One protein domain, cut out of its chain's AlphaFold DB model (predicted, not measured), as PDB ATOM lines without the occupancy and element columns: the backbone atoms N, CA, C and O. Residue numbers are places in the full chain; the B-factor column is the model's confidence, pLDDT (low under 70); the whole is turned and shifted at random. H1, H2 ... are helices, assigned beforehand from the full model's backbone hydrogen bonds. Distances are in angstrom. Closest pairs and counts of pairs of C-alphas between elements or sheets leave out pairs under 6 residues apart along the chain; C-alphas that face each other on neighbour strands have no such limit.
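What this domain is: This is residues 24 to 54 and 74 to 112 of the 193 residues of an uncharacterized protein of Phytophthora ramorum (UniProt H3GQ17). One long helix, H1, makes the length, with H2 crossing it through its residues 82 to 90 and short H3 packed across residues 27 to 34 of H1; residues 46 to 54 stick out. The printed part has 70 residues with three named helices, H1, H2, H3 in order, and no named strand: all helix. It is only just compact, close to loose, with radius of gyration of the C-alphas 13.1 A and spans of 44 by 25 by 18 A.

Where its parts are: H1, residues 24 to 52, runs 42.3 A from C-alpha 24 at (1.254, -8.903, -51.486). H2, residues 74 to 92, runs 26.8 A. H3, residues 98 to 105, ends at C-alpha 105 at (-2.431, 2.796, -45.708).

How they stand to each other: The packing is mostly crossed, with no touching pair at a shallow tilt. H1 touches H2 with residues 33 to 42 alone, at a steep tilt of 51 degrees, opposite ways; the closest C-alphas, of Ala 37 and Ala 86, are 4.8 A apart. H1 and H3 touch, about perpendicular at 85 degrees; the closest C-alphas, of Ala 27 and Val 104, are 6.0 A apart. H2 and H3 only just touch, with 3 pairs of C-alphas within 8 A, the closest those of Val 91 and Leu 98, 6.2 A. In H1, H2 and H3 every O i to N i+4 pair is within hydrogen-bond range.

The domain as a whole: The C-alphas farthest apart, of Leu 24 and Gln 54, are 45.0 A apart. Residues 55 to 73 are not printed; C-alphas 54 and 74 are 20.6 A apart across this cut. The link H2 to H3 is tight. The model's pLDDT is under 70 at residues 48 to 54, 74 to 77 and 111 to 112.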
ATOM      1  N   LEU A  24       2.506  -9.276 -50.808       88.06
ATOM      2  CA  LEU A  24       1.254  -8.903 -51.486       88.06
ATOM      3  C   LEU A  24       0.006  -9.399 -50.729       88.06
ATOM      4  O   LEU A  24      -1.015  -8.715 -50.685       88.06
ATOM      5  N   TRP A  25       0.081 -10.587 -50.120       89.25
ATOM      6  CA  TRP A  25      -1.018 -11.164 -49.345       89.25
ATOM      7  C   TRP A  25      -1.264 -10.422 -48.036       89.25
ATOM      8  O   TRP A  25      -2.417 -10.130 -47.721       89.25
ATOM      9  N   THR A  26      -0.204 -10.060 -47.312       89.38
ATOM     10  CA  THR A  26      -0.330  -9.246 -46.100       89.38
ATOM     11  C   THR A  26      -0.852  -7.853 -46.439       89.38
ATOM     12  O   THR A  26      -1.780  -7.398 -45.785       89.38
ATOM     13  N   ALA A  27      -0.400  -7.226 -47.529       91.12
ATOM     14  CA  ALA A  27      -0.930  -5.933 -47.968       91.12
ATOM     15  C   ALA A  27      -2.434  -5.996 -48.292       91.12
ATOM     16  O   ALA A  27      -3.204  -5.131 -47.879       91.12
ATOM     17  N   ARG A  28      -2.884  -7.061 -48.974       93.12
ATOM     18  CA  ARG A  28      -4.315  -7.300 -49.235       93.12
ATOM     19  C   ARG A  28      -5.108  -7.495 -47.942       93.12
ATOM     20  O   ARG A  28      -6.184  -6.918 -47.795       93.12
ATOM     21  N   LEU A  29      -4.586  -8.282 -47.002       94.62
ATOM     22  CA  LEU A  29      -5.222  -8.491 -45.702       94.62
ATOM     23  C   LEU A  29      -5.360  -7.164 -44.943       94.62
ATOM     24  O   LEU A  29      -6.457  -6.809 -44.521       94.62
ATOM     25  N   VAL A  30      -4.280  -6.390 -44.847       94.56
ATOM     26  CA  VAL A  30      -4.274  -5.076 -44.194       94.56
ATOM     27  C   VAL A  30      -5.272  -4.126 -44.853       94.56
ATOM     28  O   VAL A  30      -6.103  -3.542 -44.163       94.56
ATOM     29  N   ALA A  31      -5.273  -4.024 -46.185       94.88
ATOM     30  CA  ALA A  31      -6.192  -3.151 -46.915       94.88
ATOM     31  C   ALA A  31      -7.667  -3.537 -46.703       94.88
ATOM     32  O   ALA A  31      -8.535  -2.669 -46.576       94.88
ATOM     33  N   THR A  32      -7.969  -4.837 -46.639       96.06
ATOM     34  CA  THR A  32      -9.340  -5.310 -46.388       96.06
ATOM     35  C   THR A  32      -9.789  -5.026 -44.959       96.06
ATOM     36  O   THR A  32     -10.888  -4.502 -44.769       96.06
ATOM     37  N   LEU A  33      -8.939  -5.291 -43.964       95.38
ATOM     38  CA  LEU A  33      -9.214  -4.973 -42.562       95.38
ATOM     39  C   LEU A  33      -9.389  -3.469 -42.350       95.38
ATOM     40  O   LEU A  33     -10.357  -3.057 -41.713       95.38
ATOM     41  N   TRP A  34      -8.520  -2.656 -42.950       96.44
ATOM     42  CA  TRP A  34      -8.621  -1.199 -42.940       96.44
ATOM     43  C   TRP A  34      -9.968  -0.720 -43.479       96.44
ATOM     44  O   TRP A  34     -10.709  -0.018 -42.792       96.44
ATOM     45  N   LYS A  35     -10.348  -1.168 -44.682       96.00
ATOM     46  CA  LYS A  35     -11.622  -0.790 -45.305       96.00
ATOM     47  C   LYS A  35     -12.824  -1.183 -44.443       96.00
ATOM     48  O   LYS A  35     -13.766  -0.398 -44.311       96.00
ATOM     49  N   LEU A  36     -12.808  -2.383 -43.860       95.62
ATOM     50  CA  LEU A  36     -13.872  -2.852 -42.971       95.62
ATOM     51  C   LEU A  36     -13.950  -2.013 -41.691       95.62
ATOM     52  O   LEU A  36     -15.048  -1.607 -41.305       95.62
ATOM     53  N   ALA A  37     -12.809  -1.718 -41.068       94.25
ATOM     54  CA  ALA A  37     -12.734  -0.910 -39.855       94.25
ATOM     55  C   ALA A  37     -13.241   0.520 -40.094       94.25
ATOM     56  O   ALA A  37     -14.122   0.972 -39.366       94.25
ATOM     57  N   VAL A  38     -12.802   1.177 -41.174       93.31
ATOM     58  CA  VAL A  38     -13.281   2.514 -41.572       93.31
ATOM     59  C   VAL A  38     -14.785   2.501 -41.852       93.31
ATOM     60  O   VAL A  38     -15.522   3.366 -41.383       93.31
ATOM     61  N   THR A  39     -15.279   1.491 -42.574       93.00
ATOM     62  CA  THR A  39     -16.718   1.368 -42.864       93.00
ATOM     63  C   THR A  39     -17.531   1.204 -41.582       93.00
ATOM     64  O   THR A  39     -18.600   1.802 -41.441       93.00
ATOM     65  N   ARG A  40     -17.031   0.409 -40.631       90.62
ATOM     66  CA  ARG A  40     -17.682   0.192 -39.339       90.62
ATOM     67  C   ARG A  40     -17.692   1.461 -38.492       90.62
ATOM     68  O   ARG A  40     -18.751   1.792 -37.969       90.62
ATOM     69  N   ALA A  41     -16.563   2.160 -38.391       89.50
ATOM     70  CA  ALA A  41     -16.452   3.418 -37.657       89.50
ATOM     71  C   ALA A  41     -17.409   4.476 -38.235       89.50
ATOM     72  O   ALA A  41     -18.249   5.018 -37.517       89.50
ATOM     73  N   ARG A  42     -17.423   4.646 -39.565       88.50
ATOM     74  CA  ARG A  42     -18.364   5.553 -40.241       88.50
ATOM     75  C   ARG A  42     -19.827   5.173 -39.995       88.50
ATOM     76  O   ARG A  42     -20.670   6.038 -39.772       88.50
ATOM     77  N   LYS A  43     -20.159   3.876 -40.019       87.50
ATOM     78  CA  LYS A  43     -21.525   3.404 -39.745       87.50
ATOM     79  C   LYS A  43     -21.939   3.670 -38.296       87.50
ATOM     80  O   LYS A  43     -23.059   4.117 -38.072       87.50
ATOM     81  N   LEU A  44     -21.059   3.400 -37.332       84.19
ATOM     82  CA  LEU A  44     -21.322   3.651 -35.913       84.19
ATOM     83  C   LEU A  44     -21.646   5.131 -35.669       84.19
ATOM     84  O   LEU A  44     -22.626   5.441 -34.998       84.19
ATOM     85  N   ARG A  45     -20.894   6.023 -36.314       80.44
ATOM     86  CA  ARG A  45     -21.072   7.472 -36.207       80.44
ATOM     87  C   ARG A  45     -22.373   7.983 -36.828       80.44
ATOM     88  O   ARG A  45     -23.070   8.803 -36.237       80.44
ATOM     89  N   ARG A  46     -22.770   7.431 -37.980       78.81
ATOM     90  CA  ARG A  46     -24.088   7.720 -38.576       78.81
ATOM     91  C   ARG A  46     -25.237   7.304 -37.661       78.81
ATOM     92  O   ARG A  46     -26.244   7.997 -37.606       78.81
ATOM     93  N   HIS A  47     -25.094   6.194 -36.934       74.12
ATOM     94  CA  HIS A  47     -26.102   5.781 -35.955       74.12
ATOM     95  C   HIS A  47     -26.153   6.710 -34.737       74.12
ATOM     96  O   HIS A  47     -27.249   6.988 -34.263       74.12
ATOM     97  N   SER A  48     -25.019   7.227 -34.255       65.19
ATOM     98  CA  SER A  48     -25.021   8.200 -33.153       65.19
ATOM     99  C   SER A  48     -25.580   9.565 -33.565       65.19
ATOM    100  O   SER A  48     -26.307  10.172 -32.788       65.19
ATOM    101  N   GLN A  49     -25.304  10.030 -34.788       65.06
ATOM    102  CA  GLN A  49     -25.867  11.283 -35.311       65.06
ATOM    103  C   GLN A  49     -27.364  11.151 -35.621       65.06
ATOM    104  O   GLN A  49     -28.146  12.001 -35.213       65.06
ATOM    105  N   GLY A  50     -27.791  10.051 -36.252       56.91
ATOM    106  CA  GLY A  50     -29.212   9.803 -36.528       56.91
ATOM    107  C   GLY A  50     -30.061   9.577 -35.271       56.91
ATOM    108  O   GLY A  50     -31.253   9.859 -35.288       56.91
ATOM    109  N   ALA A  51     -29.465   9.101 -34.172       53.84
ATOM    110  CA  ALA A  51     -30.140   9.001 -32.876       53.84
ATOM    111  C   ALA A  51     -30.230  10.353 -32.142       53.84
ATOM    112  O   ALA A  51     -31.159  10.556 -31.366       53.84
ATOM    113  N   ALA A  52     -29.299  11.281 -32.394       52.88
ATOM    114  CA  ALA A  52     -29.367  12.651 -31.884       52.88
ATOM    115  C   ALA A  52     -30.376  13.519 -32.662       52.88
ATOM    116  O   ALA A  52     -30.959  14.433 -32.090       52.88
ATOM    117  N   ASP A  53     -30.626  13.196 -33.933       48.88
ATOM    118  CA  ASP A  53     -31.652  13.840 -34.768       48.88
ATOM    119  C   ASP A  53     -33.068  13.271 -34.516       48.88
ATOM    120  O   ASP A  53     -34.075  13.808 -34.968       48.88
ATOM    121  N   GLN A  54     -33.154  12.183 -33.743       45.50
ATOM    122  CA  GLN A  54     -34.402  11.586 -33.265       45.50
ATOM    123  C   GLN A  54     -34.659  11.934 -31.788       45.50
ATOM    124  O   GLN A  54     -35.215  11.138 -31.031       45.50
ATOM    125  N   ALA A  74     -15.501  20.532 -39.718       53.50
ATOM    126  CA  ALA A  74     -16.218  19.511 -38.957       53.50
ATOM    127  C   ALA A  74     -16.213  18.155 -39.677       53.50
ATOM    128  O   ALA A  74     -16.192  17.126 -39.007       53.50
ATOM    129  N   LEU A  75     -16.206  18.149 -41.016       55.78
ATOM    130  CA  LEU A  75     -16.120  16.932 -41.831       55.78
ATOM    131  C   LEU A  75     -14.686  16.374 -41.866       55.78
ATOM    132  O   LEU A  75     -14.503  15.158 -41.823       55.78
ATOM    133  N   GLU A  76     -13.667  17.236 -41.886       59.19
ATOM    134  CA  GLU A  76     -12.260  16.814 -41.830       59.19
ATOM    135  C   GLU A  76     -11.865  16.264 -40.446       59.19
ATOM    136  O   GLU A  76     -11.204  15.219 -40.349       59.19
ATOM    137  N   LEU A  77     -12.339  16.886 -39.358       60.03
ATOM    138  CA  LEU A  77     -12.216  16.334 -38.000       60.03
ATOM    139  C   LEU A  77     -12.961  14.995 -37.854       60.03
ATOM    140  O   LEU A  77     -12.535  14.123 -37.093       60.03
ATOM    141  N   ASP A  78     -14.060  14.813 -38.593       76.69
ATOM    142  CA  ASP A  78     -14.834  13.570 -38.616       76.69
ATOM    143  C   ASP A  78     -14.020  12.417 -39.202       76.69
ATOM    144  O   ASP A  78     -13.869  11.367 -38.571       76.69
ATOM    145  N   GLU A  79     -13.446  12.622 -40.387       83.75
ATOM    146  CA  GLU A  79     -12.751  11.563 -41.115       83.75
ATOM    147  C   GLU A  79     -11.406  11.208 -40.468       83.75
ATOM    148  O   GLU A  79     -11.073  10.025 -40.370       83.75
ATOM    149  N   THR A  80     -10.656  12.180 -39.939       85.00
ATOM    150  CA  THR A  80      -9.417  11.901 -39.182       85.00
ATOM    151  C   THR A  80      -9.691  11.084 -37.919       85.00
ATOM    152  O   THR A  80      -9.008  10.088 -37.662       85.00
ATOM    153  N   SER A  81     -10.747  11.430 -37.179       86.62
ATOM    154  CA  SER A  81     -11.225  10.679 -36.017       86.62
ATOM    155  C   SER A  81     -11.680   9.259 -36.393       86.62
ATOM    156  O   SER A  81     -11.282   8.295 -35.735       86.62
ATOM    157  N   ILE A  82     -12.432   9.098 -37.490       90.19
ATOM    158  CA  ILE A  82     -12.846   7.785 -38.018       90.19
ATOM    159  C   ILE A  82     -11.628   6.925 -38.371       90.19
ATOM    160  O   ILE A  82     -11.584   5.743 -38.024       90.19
ATOM    161  N   MET A  83     -10.640   7.493 -39.067       92.38
ATOM    162  CA  MET A  83      -9.420   6.779 -39.446       92.38
ATOM    163  C   MET A  83      -8.593   6.384 -38.221       92.38
ATOM    164  O   MET A  83      -8.074   5.269 -38.178       92.38
ATOM    165  N   HIS A  84      -8.527   7.240 -37.202       91.94
ATOM    166  CA  HIS A  84      -7.847   6.947 -35.945       91.94
ATOM    167  C   HIS A  84      -8.509   5.783 -35.188       91.94
ATOM    168  O   HIS A  84      -7.838   4.821 -34.811       91.94
ATOM    169  N   GLU A  85      -9.835   5.801 -35.028       91.50
ATOM    170  CA  GLU A  85     -10.575   4.687 -34.418       91.50
ATOM    171  C   GLU A  85     -10.450   3.388 -35.225       91.50
ATOM    172  O   GLU A  85     -10.318   2.295 -34.660       91.50
ATOM    173  N   ALA A  86     -10.466   3.493 -36.556       93.81
ATOM    174  CA  ALA A  86     -10.264   2.359 -37.441       93.81
ATOM    175  C   ALA A  86      -8.855   1.771 -37.285       93.81
ATOM    176  O   ALA A  86      -8.719   0.554 -37.162       93.81
ATOM    177  N   ALA A  87      -7.823   2.614 -37.221       93.69
ATOM    178  CA  ALA A  87      -6.443   2.198 -36.994       93.69
ATOM    179  C   ALA A  87      -6.289   1.477 -35.653       93.69
ATOM    180  O   ALA A  87      -5.764   0.363 -35.615       93.69
ATOM    181  N   LEU A  88      -6.830   2.052 -34.575       92.75
ATOM    182  CA  LEU A  88      -6.855   1.411 -33.262       92.75
ATOM    183  C   LEU A  88      -7.546   0.049 -33.312       92.75
ATOM    184  O   LEU A  88      -7.033  -0.920 -32.762       92.75
ATOM    185  N   SER A  89      -8.677  -0.046 -34.010       93.81
ATOM    186  CA  SER A  89      -9.427  -1.298 -34.147       93.81
ATOM    187  C   SER A  89      -8.641  -2.373 -34.902       93.81
ATOM    188  O   SER A  89      -8.657  -3.539 -34.506       93.81
ATOM    189  N   VAL A  90      -7.943  -2.001 -35.981       94.31
ATOM    190  CA  VAL A  90      -7.112  -2.935 -36.757       94.31
ATOM    191  C   VAL A  90      -5.911  -3.396 -35.936       94.31
ATOM    192  O   VAL A  90      -5.659  -4.597 -35.866       94.31
ATOM    193  N   VAL A  91      -5.211  -2.487 -35.258       92.31
ATOM    194  CA  VAL A  91      -4.039  -2.826 -34.431       92.31
ATOM    195  C   VAL A  91      -4.439  -3.666 -33.213       92.31
ATOM    196  O   VAL A  91      -3.787  -4.664 -32.914       92.31
ATOM    197  N   ALA A  92      -5.554  -3.340 -32.552       92.38
ATOM    198  CA  ALA A  92      -6.067  -4.095 -31.406       92.38
ATOM    199  C   ALA A  92      -6.459  -5.542 -31.754       92.38
ATOM    200  O   ALA A  92      -6.525  -6.385 -30.861       92.38
ATOM    201  N   SER A  93      -6.691  -5.854 -33.036       91.31
ATOM    202  CA  SER A  93      -6.924  -7.235 -33.476       91.31
ATOM    203  C   SER A  93      -5.697  -8.140 -33.300       91.31
ATOM    204  O   SER A  93      -5.843  -9.358 -33.276       91.31
ATOM    205  N   GLY A  94      -4.490  -7.564 -33.212       90.88
ATOM    206  CA  GLY A  94      -3.226  -8.297 -33.107       90.88
ATOM    207  C   GLY A  94      -2.802  -9.037 -34.382       90.88
ATOM    208  O   GLY A  94      -1.741  -9.651 -34.400       90.88
ATOM    209  N   VAL A  95      -3.605  -8.982 -35.451       91.44
ATOM    210  CA  VAL A  95      -3.326  -9.656 -36.733       91.44
ATOM    211  C   VAL A  95      -2.374  -8.839 -37.609       91.44
ATOM    212  O   VAL A  95      -1.659  -9.396 -38.439       91.44
ATOM    213  N   VAL A  96      -2.371  -7.517 -37.440       91.12
ATOM    214  CA  VAL A  96      -1.612  -6.564 -38.253       91.12
ATOM    215  C   VAL A  96      -0.700  -5.752 -37.341       91.12
ATOM    216  O   VAL A  96      -1.161  -5.197 -36.344       91.12
ATOM    217  N   SER A  97       0.587  -5.676 -37.684       91.00
ATOM    218  CA  SER A  97       1.523  -4.794 -36.987       91.00
ATOM    219  C   SER A  97       1.249  -3.329 -37.346       91.00
ATOM    220  O   SER A  97       0.780  -3.028 -38.445       91.00
ATOM    221  N   LEU A  98       1.569  -2.395 -36.444       90.69
ATOM    222  CA  LEU A  98       1.418  -0.964 -36.732       90.69
ATOM    223  C   LEU A  98       2.236  -0.544 -37.968       90.69
ATOM    224  O   LEU A  98       1.747   0.218 -38.794       90.69
ATOM    225  N   ALA A  99       3.436  -1.104 -38.137       90.38
ATOM    226  CA  ALA A  99       4.295  -0.823 -39.284       90.38
ATOM    227  C   ALA A  99       3.680  -1.295 -40.612       90.38
ATOM    228  O   ALA A  99       3.764  -0.581 -41.606       90.38
ATOM    229  N   ASP A 100       3.029  -2.465 -40.638       91.56
ATOM    230  CA  ASP A 100       2.338  -2.956 -41.839       91.56
ATOM    231  C   ASP A 100       1.096  -2.126 -42.160       91.56
ATOM    232  O   ASP A 100       0.791  -1.898 -43.330       91.56
ATOM    233  N   LEU A 101       0.378  -1.664 -41.131       92.12
ATOM    234  CA  LEU A 101      -0.738  -0.746 -41.319       92.12
ATOM    235  C   LEU A 101      -0.251   0.549 -41.976       92.12
ATOM    236  O   LEU A 101      -0.756   0.912 -43.033       92.12
ATOM    237  N   GLU A 102       0.765   1.187 -41.395       93.00
ATOM    238  CA  GLU A 102       1.366   2.424 -41.905       93.00
ATOM    239  C   GLU A 102       1.933   2.259 -43.317       93.00
ATOM    240  O   GLU A 102       1.716   3.116 -44.172       93.00
ATOM    241  N   ALA A 103       2.617   1.148 -43.598       91.12
ATOM    242  CA  ALA A 103       3.196   0.882 -44.913       91.12
ATOM    243  C   ALA A 103       2.136   0.713 -46.012       91.12
ATOM    244  O   ALA A 103       2.382   1.062 -47.166       91.12
ATOM    245  N   VAL A 104       0.963   0.168 -45.673       91.44
ATOM    246  CA  VAL A 104      -0.103  -0.116 -46.646       91.44
ATOM    247  C   VAL A 104      -1.070   1.054 -46.796       91.44
ATOM    248  O   VAL A 104      -1.548   1.307 -47.900       91.44
ATOM    249  N   THR A 105      -1.400   1.747 -45.707       89.94
ATOM    250  CA  THR A 105      -2.431   2.796 -45.708       89.94
ATOM    251  C   THR A 105      -1.850   4.205 -45.694       89.94
ATOM    252  O   THR A 105      -2.573   5.151 -45.994       89.94
ATOM    253  N   GLY A 106      -0.576   4.365 -45.325       90.50
ATOM    254  CA  GLY A 106       0.046   5.664 -45.063       90.50
ATOM    255  C   GLY A 106      -0.439   6.338 -43.773       90.50
ATOM    256  O   GLY A 106       0.064   7.405 -43.425       90.50
ATOM    257  N   PHE A 107      -1.397   5.744 -43.049       90.88
ATOM    258  CA  PHE A 107      -1.974   6.340 -41.847       90.88
ATOM    259  C   PHE A 107      -1.074   6.095 -40.637       90.88
ATOM    260  O   PHE A 107      -0.955   4.962 -40.172       90.88
ATOM    261  N   ARG A 108      -0.484   7.168 -40.104       90.94
ATOM    262  CA  ARG A 108       0.333   7.131 -38.887       90.94
ATOM    263  C   ARG A 108      -0.533   7.339 -37.656       90.94
ATOM    264  O   ARG A 108      -1.190   8.369 -37.520       90.94
ATOM    265  N   LEU A 109      -0.489   6.381 -36.736       86.06
ATOM    266  CA  LEU A 109      -1.183   6.497 -35.459       86.06
ATOM    267  C   LEU A 109      -0.346   7.379 -34.520       86.06
ATOM    268  O   LEU A 109       0.622   6.917 -33.913       86.06
ATOM    269  N   SER A 110      -0.684   8.666 -34.422       78.25
ATOM    270  CA  SER A 110      -0.003   9.577 -33.502       78.25
ATOM    271  C   SER A 110      -0.290   9.170 -32.052       78.25
ATOM    272  O   SER A 110      -1.428   8.989 -31.630       78.25
ATOM    273  N   LYS A 111       0.773   9.002 -31.259       67.19
ATOM    274  CA  LYS A 111       0.673   8.574 -29.853       67.19
ATOM    275  C   LYS A 111       0.169   9.685 -28.917       67.19
ATOM    276  O   LYS A 111      -0.183   9.396 -27.778       67.19
ATOM    277  N   ASN A 112       0.125  10.931 -29.390       55.06
ATOM    278  CA  ASN A 112      -0.198  12.107 -28.591       55.06
ATOM    279  C   ASN A 112      -1.290  12.921 -29.287       55.06
ATOM    280  O   ASN A 112      -1.065  13.454 -30.370       55.06
TER     281      ASN A 112